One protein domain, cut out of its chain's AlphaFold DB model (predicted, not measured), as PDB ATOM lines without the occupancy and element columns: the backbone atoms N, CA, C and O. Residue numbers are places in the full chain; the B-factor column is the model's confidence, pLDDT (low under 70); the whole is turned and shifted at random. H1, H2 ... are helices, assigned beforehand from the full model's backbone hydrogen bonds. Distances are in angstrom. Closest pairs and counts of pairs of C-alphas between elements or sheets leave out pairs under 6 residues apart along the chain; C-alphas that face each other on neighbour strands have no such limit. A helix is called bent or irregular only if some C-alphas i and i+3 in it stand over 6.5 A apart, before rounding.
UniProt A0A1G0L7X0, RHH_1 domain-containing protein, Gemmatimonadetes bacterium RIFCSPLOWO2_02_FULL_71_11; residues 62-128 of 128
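What this domain is: This is residues 62 to 128 of the 128 residues of the protein "RHH_1 domain-containing protein" of Gemmatimonadetes bacterium RIFCSPLOWO2_02_FULL_71_11 (UniProt A0A1G0L7X0). Two helices, H1 and H2, make an open V with a tight link at its tip; from the far end of H2 a long strand-free link, residues 102 to 114, leads away to a third, shorter helix, H3, which folds back and stays apart from both. There is no common core: no two of the three helices clearly touch. The printed part has 67 residues with three named helices, in the order H1, H2, H3, and no named strand, and its class is all helix. It is extended, with a radius of gyration of the C-alphas of 19.0 A, and the C-alphas span 55 by 27 by 20 A.

How they stand to each other: From the first printed residue, Pro 62, the backbone soon enters H1, residues 65 to 79. A tight link of three residues joins it to H2, residues 83 to 101. H1 and H2 are close but not clearly touching, with 1 pair of C-alphas within 8 A. Their closest C-alphas, those of Asp 78 and Arg 86, are 6.0 A apart. Their lines stand at a steep tilt of 41 degrees and they run opposite ways. Their centres are 16.0 A apart. A long link of 13 residues then leads to H3, residues 115 to 125. H3 is apart from H1 and apart from H2. In H1, H2 and H3, every pair of O i and N i+4 is within hydrogen-bond range.

Where its parts are: H1 runs from Pro 65, with its C-alpha at (28.451, 2.410, 43.591), to Leu 79, 21.2 A from first to last C-alpha. H2, the longest helix with 19 residues, runs from Pro 83 to Arg 101 over 27.2 A, and its last C-alpha is at (10.537, -5.109, 28.650). H3 runs from Leu 115 to Asp 125 over 15.5 A, and its last C-alpha is at (15.677, -22.500, 33.625). No helix is bent.

The domain as a whole: The two C-alphas farthest apart, those of Ser 82 and Leu 115, are 55.4 A apart, and the outline is only just a rod, at 55 by 27 by 20 A. The C-alphas of Pro 62 and Trp 128, the chain's last residue, are 20.0 A apart. Residues 62 to 76, of which 65 to 76 belong to H1, stand free, as do residues 91 to 109, of which 91 to 101 belong to H2, and residues 122 to 128, of which 122 to 125 belong to H3. The printed part has no cut. Its mean pLDDT is 78.0, and the model's confidence is under 70 at residues 62 to 63, 101 to 110 and 124 to 128.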
ATOM      1  N   PRO A  62      24.650  -5.651  41.555       59.41
ATOM      2  CA  PRO A  62      23.665  -4.995  42.417       59.41
ATOM      3  C   PRO A  62      24.280  -3.994  43.407       59.41
ATOM      4  O   PRO A  62      23.561  -3.142  43.919       59.41
ATOM      5  N   TYR A  63      25.592  -4.105  43.650       67.00
ATOM      6  CA  TYR A  63      26.393  -3.255  44.532       67.00
ATOM      7  C   TYR A  63      27.270  -2.245  43.774       67.00
ATOM      8  O   TYR A  63      28.257  -1.756  44.320       67.00
ATOM      9  N   ASP A  64      26.963  -1.955  42.507       80.44
ATOM     10  CA  ASP A  64      27.654  -0.909  41.751       80.44
ATOM     11  C   ASP A  64      27.464   0.456  42.455       80.44
ATOM     12  O   ASP A  64      26.326   0.916  42.615       80.44
ATOM     13  N   PRO A  65      28.546   1.134  42.886       82.44
ATOM     14  CA  PRO A  65      28.451   2.410  43.591       82.44
ATOM     15  C   PRO A  65      27.747   3.502  42.773       82.44
ATOM     16  O   PRO A  65      27.081   4.360  43.356       82.44
ATOM     17  N   ALA A  66      27.824   3.462  41.437       81.56
ATOM     18  CA  ALA A  66      27.093   4.392  40.579       81.56
ATOM     19  C   ALA A  66      25.575   4.149  40.648       81.56
ATOM     20  O   ALA A  66      24.782   5.094  40.688       81.56
ATOM     21  N   PHE A  67      25.163   2.880  40.724       81.81
ATOM     22  CA  PHE A  67      23.763   2.501  40.893       81.81
ATOM     23  C   PHE A  67      23.231   2.889  42.278       81.81
ATOM     24  O   PHE A  67      22.128   3.428  42.384       81.81
ATOM     25  N   GLU A  68      24.026   2.695  43.333       84.75
ATOM     26  CA  GLU A  68      23.667   3.127  44.690       84.75
ATOM     27  C   GLU A  68      23.508   4.652  44.795       84.75
ATOM     28  O   GLU A  68      22.557   5.137  45.414       84.75
ATOM     29  N   ALA A  69      24.390   5.422  44.150       88.25
ATOM     30  CA  ALA A  69      24.282   6.879  44.096       88.25
ATOM     31  C   ALA A  69      22.998   7.332  43.378       88.25
ATOM     32  O   ALA A  69      22.264   8.184  43.891       88.25
ATOM     33  N   ALA A  70      22.675   6.713  42.237       85.06
ATOM     34  CA  ALA A  70      21.441   6.985  41.504       85.06
ATOM     35  C   ALA A  70      20.191   6.639  42.332       85.06
ATOM     36  O   ALA A  70      19.245   7.430  42.391       85.06
ATOM     37  N   ARG A  71      20.199   5.497  43.034       84.31
ATOM     38  CA  ARG A  71      19.104   5.079  43.923       84.31
ATOM     39  C   ARG A  71      18.887   6.072  45.066       84.31
ATOM     40  O   ARG A  71      17.741   6.393  45.385       84.31
ATOM     41  N   ARG A  72      19.964   6.561  45.688       89.62
ATOM     42  CA  ARG A  72      19.887   7.542  46.781       89.62
ATOM     43  C   ARG A  72      19.317   8.876  46.300       89.62
ATOM     44  O   ARG A  72      18.357   9.359  46.891       89.62
ATOM     45  N   SER A  73      19.834   9.400  45.190       89.31
ATOM     46  CA  SER A  73      19.347  10.643  44.573       89.31
ATOM     47  C   SER A  73      17.853  10.568  44.224       89.31
ATOM     48  O   SER A  73      17.081  11.465  44.565       89.31
ATOM     49  N   ARG A  74      17.406   9.443  43.645       87.12
ATOM     50  CA  ARG A  74      15.984   9.168  43.367       87.12
ATOM     51  C   ARG A  74      15.134   9.220  44.639       87.12
ATOM     52  O   ARG A  74      14.115   9.900  44.656       87.12
ATOM     53  N   ARG A  75      15.570   8.551  45.712       88.88
ATOM     54  CA  ARG A  75      14.856   8.546  47.000       88.88
ATOM     55  C   ARG A  75      14.733   9.953  47.584       88.88
ATOM     56  O   ARG A  75      13.671  10.314  48.076       88.88
ATOM     57  N   GLU A  76      15.797  10.746  47.525       94.62
ATOM     58  CA  GLU A  76      15.778  12.137  47.989       94.62
ATOM     59  C   GLU A  76      14.835  13.012  47.157       94.62
ATOM     60  O   GLU A  76      14.158  13.880  47.704       94.62
ATOM     61  N   ALA A  77      14.764  12.797  45.840       88.25
ATOM     62  CA  ALA A  77      13.796  13.470  44.977       88.25
ATOM     63  C   ALA A  77      12.355  13.093  45.348       88.25
ATOM     64  O   ALA A  77      11.519  13.978  45.517       88.25
ATOM     65  N   ASP A  78      12.083  11.805  45.561       86.81
ATOM     66  CA  ASP A  78      10.739  11.327  45.875       86.81
ATOM     67  C   ASP A  78      10.270  11.805  47.260       86.81
ATOM     68  O   ASP A  78       9.091  12.087  47.445       86.81
ATOM     69  N   LEU A  79      11.175  11.974  48.233       91.38
ATOM     70  CA  LEU A  79      10.843  12.530  49.554       91.38
ATOM     71  C   LEU A  79      10.381  13.996  49.517       91.38
ATOM     72  O   LEU A  79       9.739  14.439  50.465       91.38
ATOM     73  N   ARG A  80      10.680  14.741  48.444       93.31
ATOM     74  CA  ARG A  80      10.187  16.116  48.247       93.31
ATOM     75  C   ARG A  80       8.752  16.159  47.712       93.31
ATOM     76  O   ARG A  80       8.150  17.228  47.693       93.31
ATOM     77  N   LEU A  81       8.217  15.023  47.267       91.25
ATOM     78  CA  LEU A  81       6.871  14.898  46.716       91.25
ATOM     79  C   LEU A  81       5.858  14.525  47.802       91.25
ATOM     80  O   LEU A  81       6.186  13.886  48.806       91.25
ATOM     81  N   SER A  82       4.591  14.868  47.569       94.38
ATOM     82  CA  SER A  82       3.508  14.378  48.418       94.38
ATOM     83  C   SER A  82       3.361  12.849  48.295       94.38
ATOM     84  O   SER A  82       3.754  12.254  47.284       94.38
ATOM     85  N   PRO A  83       2.756  12.168  49.287       90.25
ATOM     86  CA  PRO A  83       2.499  10.735  49.202       90.25
ATOM     87  C   PRO A  83       1.769  10.298  47.924       90.25
ATOM     88  O   PRO A  83       2.171   9.301  47.333       90.25
ATOM     89  N   SER A  84       0.764  11.052  47.465       92.06
ATOM     90  CA  SER A  84       0.020  10.738  46.237       92.06
ATOM     91  C   SER A  84       0.862  10.923  44.972       92.06
ATOM     92  O   SER A  84       0.806  10.099  44.065       92.06
ATOM     93  N   GLN A  85       1.709  11.953  44.931       91.50
ATOM     94  CA  GLN A  85       2.617  12.197  43.807       91.50
ATOM     95  C   GLN A  85       3.686  11.106  43.680       91.50
ATOM     96  O   GLN A  85       4.015  10.699  42.569       91.50
ATOM     97  N   ARG A  86       4.197  10.581  44.804       88.88
ATOM     98  CA  ARG A  86       5.133   9.442  44.786       88.88
ATOM     99  C   ARG A  86       4.517   8.196  44.150       88.88
ATOM    100  O   ARG A  86       5.209   7.498  43.416       88.88
ATOM    101  N   VAL A  87       3.240   7.923  44.430       90.88
ATOM    102  CA  VAL A  87       2.520   6.773  43.858       90.88
ATOM    103  C   VAL A  87       2.376   6.934  42.347       90.88
ATOM    104  O   VAL A  87       2.780   6.035  41.619       90.88
ATOM    105  N   HIS A  88       1.929   8.100  41.874       90.62
ATOM    106  CA  HIS A  88       1.811   8.353  40.435       90.62
ATOM    107  C   HIS A  88       3.140   8.207  39.691       90.62
ATOM    108  O   HIS A  88       3.209   7.524  38.675       90.62
ATOM    109  N   VAL A  89       4.226   8.768  40.229       88.94
ATOM    110  CA  VAL A  89       5.559   8.625  39.622       88.94
ATOM    111  C   VAL A  89       6.010   7.157  39.600       88.94
ATOM    112  O   VAL A  89       6.627   6.713  38.631       88.94
ATOM    113  N   ALA A  90       5.705   6.378  40.640       86.44
ATOM    114  CA  ALA A  90       6.026   4.951  40.676       86.44
ATOM    115  C   ALA A  90       5.230   4.144  39.634       86.44
ATOM    116  O   ALA A  90       5.787   3.243  38.998       86.44
ATOM    117  N   GLU A  91       3.955   4.474  39.426       91.88
ATOM    118  CA  GLU A  91       3.104   3.871  38.394       91.88
ATOM    119  C   GLU A  91       3.632   4.180  36.986       91.88
ATOM    120  O   GLU A  91       3.881   3.255  36.212       91.88
ATOM    121  N   GLU A  92       3.927   5.449  36.684       89.69
ATOM    122  CA  GLU A  92       4.492   5.875  35.392       89.69
ATOM    123  C   GLU A  92       5.825   5.177  35.075       89.69
ATOM    124  O   GLU A  92       6.078   4.732  33.947       89.69
ATOM    125  N   LEU A  93       6.692   5.033  36.083       83.94
ATOM    126  CA  LEU A  93       7.958   4.311  35.950       83.94
ATOM    127  C   LEU A  93       7.738   2.817  35.700       83.94
ATOM    128  O   LEU A  93       8.451   2.218  34.891       83.94
ATOM    129  N   THR A  94       6.744   2.221  36.358       85.81
ATOM    130  CA  THR A  94       6.383   0.812  36.164       85.81
ATOM    131  C   THR A  94       5.875   0.579  34.745       85.81
ATOM    132  O   THR A  94       6.333  -0.346  34.072       85.81
ATOM    133  N   GLU A  95       5.004   1.451  34.234       84.81
ATOM    134  CA  GLU A  95       4.543   1.389  32.846       84.81
ATOM    135  C   GLU A  95       5.690   1.534  31.845       84.81
ATOM    136  O   GLU A  95       5.766   0.792  30.861       84.81
ATOM    137  N   THR A  96       6.605   2.468  32.102       81.81
ATOM    138  CA  THR A  96       7.782   2.692  31.257       81.81
ATOM    139  C   THR A  96       8.690   1.461  31.241       81.81
ATOM    140  O   THR A  96       9.118   1.016  30.175       81.81
ATOM    141  N   ALA A  97       8.925   0.839  32.399       79.94
ATOM    142  CA  ALA A  97       9.704  -0.392  32.508       79.94
ATOM    143  C   ALA A  97       9.030  -1.575  31.792       79.94
ATOM    144  O   ALA A  97       9.702  -2.358  31.119       79.94
ATOM    145  N   LEU A  98       7.704  -1.701  31.886       78.25
ATOM    146  CA  LEU A  98       6.941  -2.723  31.165       78.25
ATOM    147  C   LEU A  98       7.008  -2.516  29.646       78.25
ATOM    148  O   LEU A  98       7.187  -3.487  28.907       78.25
ATOM    149  N   LYS A  99       6.927  -1.267  29.171       76.94
ATOM    150  CA  LYS A  99       7.113  -0.918  27.751       76.94
ATOM    151  C   LYS A  99       8.533  -1.245  27.274       76.94
ATOM    152  O   LYS A  99       8.682  -1.830  26.206       76.94
ATOM    153  N   ALA A 100       9.557  -0.969  28.085       71.31
ATOM    154  CA  ALA A 100      10.941  -1.342  27.784       71.31
ATOM    155  C   ALA A 100      11.142  -2.870  27.738       71.31
ATOM    156  O   ALA A 100      11.797  -3.375  26.833       71.31
ATOM    157  N   ARG A 101      10.514  -3.630  28.650       62.59
ATOM    158  CA  ARG A 101      10.537  -5.109  28.650       62.59
ATOM    159  C   ARG A 101       9.779  -5.748  27.485       62.59
ATOM    160  O   ARG A 101      10.031  -6.909  27.175       62.59
ATOM    161  N   ARG A 102       8.828  -5.032  26.878       57.38
ATOM    162  CA  ARG A 102       8.090  -5.475  25.683       57.38
ATOM    163  C   ARG A 102       8.887  -5.316  24.389       57.38
ATOM    164  O   ARG A 102       8.436  -5.823  23.363       57.38
ATOM    165  N   GLN A 103      10.052  -4.663  24.415       55.28
ATOM    166  CA  GLN A 103      10.993  -4.798  23.308       55.28
ATOM    167  C   GLN A 103      11.352  -6.279  23.138       55.28
ATOM    168  O   GLN A 103      11.449  -6.993  24.141       55.28
ATOM    169  N   PRO A 104      11.465  -6.775  21.892       49.78
ATOM    170  CA  PRO A 104      11.629  -8.199  21.640       49.78
ATOM    171  C   PRO A 104      12.812  -8.699  22.458       49.78
ATOM    172  O   PRO A 104      13.906  -8.153  22.325       49.78
ATOM    173  N   ARG A 105      12.565  -9.699  23.325       56.47
ATOM    174  CA  ARG A 105      13.608 -10.405  24.080       56.47
ATOM    175  C   ARG A 105      14.761 -10.619  23.116       56.47
ATOM    176  O   ARG A 105      14.583 -11.323  22.117       56.47
ATOM    177  N   LEU A 106      15.882  -9.943  23.370       55.97
ATOM    178  CA  LEU A 106      17.100 -10.122  22.596       55.97
ATOM    179  C   LEU A 106      17.281 -11.630  22.459       55.97
ATOM    180  O   LEU A 106      17.188 -12.345  23.458       55.97
ATOM    181  N   ARG A 107      17.397 -12.127  21.223       53.31
ATOM    182  CA  ARG A 107      17.628 -13.550  20.962       53.31
ATOM    183  C   ARG A 107      18.924 -13.915  21.678       53.31
ATOM    184  O   ARG A 107      20.004 -13.658  21.156       53.31
ATOM    185  N   GLN A 108      18.811 -14.422  22.898       58.72
ATOM    186  CA  GLN A 108      19.956 -14.693  23.743       58.72
ATOM    187  C   GLN A 108      20.575 -15.988  23.228       58.72
ATOM    188  O   GLN A 108      20.042 -17.079  23.422       58.72
ATOM    189  N   ILE A 109      21.659 -15.848  22.470       65.88
ATOM    190  CA  ILE A 109      22.430 -16.982  21.976       65.88
ATOM    191  C   ILE A 109      23.299 -17.441  23.146       65.88
ATOM    192  O   ILE A 109      24.268 -16.777  23.503       65.88
ATOM    193  N   VAL A 110      22.920 -18.554  23.771       69.81
ATOM    194  CA  VAL A 110      23.713 -19.183  24.831       69.81
ATOM    195  C   VAL A 110      24.683 -20.153  24.164       69.81
ATOM    196  O   VAL A 110      24.260 -21.149  23.576       69.81
ATOM    197  N   LEU A 111      25.978 -19.848  24.229       74.75
ATOM    198  CA  LEU A 111      27.028 -20.806  23.893       74.75
ATOM    199  C   LEU A 111      27.375 -21.620  25.137       74.75
ATOM    200  O   LEU A 111      27.513 -21.076  26.230       74.75
ATOM    201  N   LEU A 112      27.474 -22.932  24.954       85.00
ATOM    202  CA  LEU A 112      27.779 -23.894  26.003       85.00
ATOM    203  C   LEU A 112      28.944 -24.744  25.515       85.00
ATOM    204  O   LEU A 112      28.878 -25.312  24.423       85.00
ATOM    205  N   ASP A 113      29.993 -24.820  26.326       76.62
ATOM    206  CA  ASP A 113      31.234 -25.502  25.955       76.62
ATOM    207  C   ASP A 113      31.111 -27.029  26.065       76.62
ATOM    208  O   ASP A 113      31.847 -27.769  25.411       76.62
ATOM    209  N   SER A 114      30.151 -27.521  26.856       79.06
ATOM    210  CA  SER A 114      29.905 -28.948  27.042       79.06
ATOM    211  C   SER A 114      28.419 -29.302  27.142       79.06
ATOM    212  O   SER A 114      27.557 -28.485  27.482       79.06
ATOM    213  N   LEU A 115      28.114 -30.578  26.887       78.19
ATOM    214  CA  LEU A 115      26.767 -31.125  27.060       78.19
ATOM    215  C   LEU A 115      26.315 -31.100  28.534       78.19
ATOM    216  O   LEU A 115      25.128 -30.952  28.821       78.19
ATOM    217  N   GLU A 116      27.244 -31.218  29.482       79.75
ATOM    218  CA  GLU A 116      26.939 -31.107  30.913       79.75
ATOM    219  C   GLU A 116      26.495 -29.696  31.301       79.75
ATOM    220  O   GLU A 116      25.573 -29.541  32.109       79.75
ATOM    221  N   ASP A 117      27.078 -28.670  30.683       80.44
ATOM    222  CA  ASP A 117      26.690 -27.279  30.921       80.44
ATOM    223  C   ASP A 117      25.281 -26.992  30.402       80.44
ATOM    224  O   ASP A 117      24.523 -26.279  31.061       80.44
ATOM    225  N   TYR A 118      24.870 -27.642  29.307       82.06
ATOM    226  CA  TYR A 118      23.478 -27.619  28.852       82.06
ATOM    227  C   TYR A 118      22.515 -28.182  29.898       82.06
ATOM    228  O   TYR A 118      21.500 -27.553  30.199       82.06
ATOM    229  N   PHE A 119      22.823 -29.332  30.501       84.00
ATOM    230  CA  PHE A 119      21.948 -29.910  31.522       84.00
ATOM    231  C   PHE A 119      21.897 -29.069  32.803       84.00
ATOM    232  O   PHE A 119      20.829 -28.950  33.410       84.00
ATOM    233  N   LYS A 120      23.016 -28.451  33.202       81.75
ATOM    234  CA  LYS A 120      23.059 -27.508  34.333       81.75
ATOM    235  C   LYS A 120      22.246 -26.246  34.049       81.75
ATOM    236  O   LYS A 120      21.462 -25.829  34.900       81.75
ATOM    237  N   TRP A 121      22.400 -25.665  32.859       82.38
ATOM    238  CA  TRP A 121      21.639 -24.497  32.416       82.38
ATOM    239  C   TRP A 121      20.137 -24.803  32.364       82.38
ATOM    240  O   TRP A 121      19.349 -24.120  33.014       82.38
ATOM    241  N   LYS A 122      19.745 -25.913  31.727       79.25
ATOM    242  CA  LYS A 122      18.346 -26.348  31.623       79.25
ATOM    243  C   LYS A 122      17.702 -26.601  32.990       79.25
ATOM    244  O   LYS A 122      16.535 -26.285  33.179       79.25
ATOM    245  N   LYS A 123      18.443 -27.144  33.964       79.94
ATOM    246  CA  LYS A 123      17.936 -27.311  35.339       79.94
ATOM    247  C   LYS A 123      17.675 -25.980  36.050       79.94
ATOM    248  O   LYS A 123      16.780 -25.933  36.885       79.94
ATOM    249  N   ARG A 124      18.434 -24.920  35.746       67.38
ATOM    250  CA  ARG A 124      18.209 -23.573  36.311       67.38
ATOM    251  C   ARG A 124      17.018 -22.868  35.665       67.38
ATOM    252  O   ARG A 124      16.344 -22.115  36.354       67.38
ATOM    253  N   ASP A 125      16.761 -23.135  34.388       61.28
ATOM    254  CA  ASP A 125      15.677 -22.500  33.625       61.28
ATOM    255  C   ASP A 125      14.281 -23.012  34.033       61.28
ATOM    256  O   ASP A 125      13.301 -22.287  33.954       61.28
ATOM    257  N   VAL A 126      14.187 -24.244  34.548       50.62
ATOM    258  CA  VAL A 126      12.922 -24.858  35.013       50.62
ATOM    259  C   VAL A 126      12.484 -24.356  36.406       50.62
ATOM    260  O   VAL A 126      11.395 -24.682  36.866       50.62
ATOM    261  N   LEU A 127      13.309 -23.560  37.095       45.06
ATOM    262  CA  LEU A 127      13.034 -23.051  38.449       45.06
ATOM    263  C   LEU A 127      12.421 -21.633  38.487       45.06
ATOM    264  O   LEU A 127      12.388 -21.033  39.562       45.06
ATOM    265  N   TRP A 128      11.925 -21.114  37.358       39.00
ATOM    266  CA  TRP A 128      11.247 -19.813  37.259       39.00
ATOM    267  C   TRP A 128       9.890 -19.912  36.567       39.00
ATOM    268  O   TRP A 128       9.820 -20.532  35.483       39.00
TER     269      TRP A 128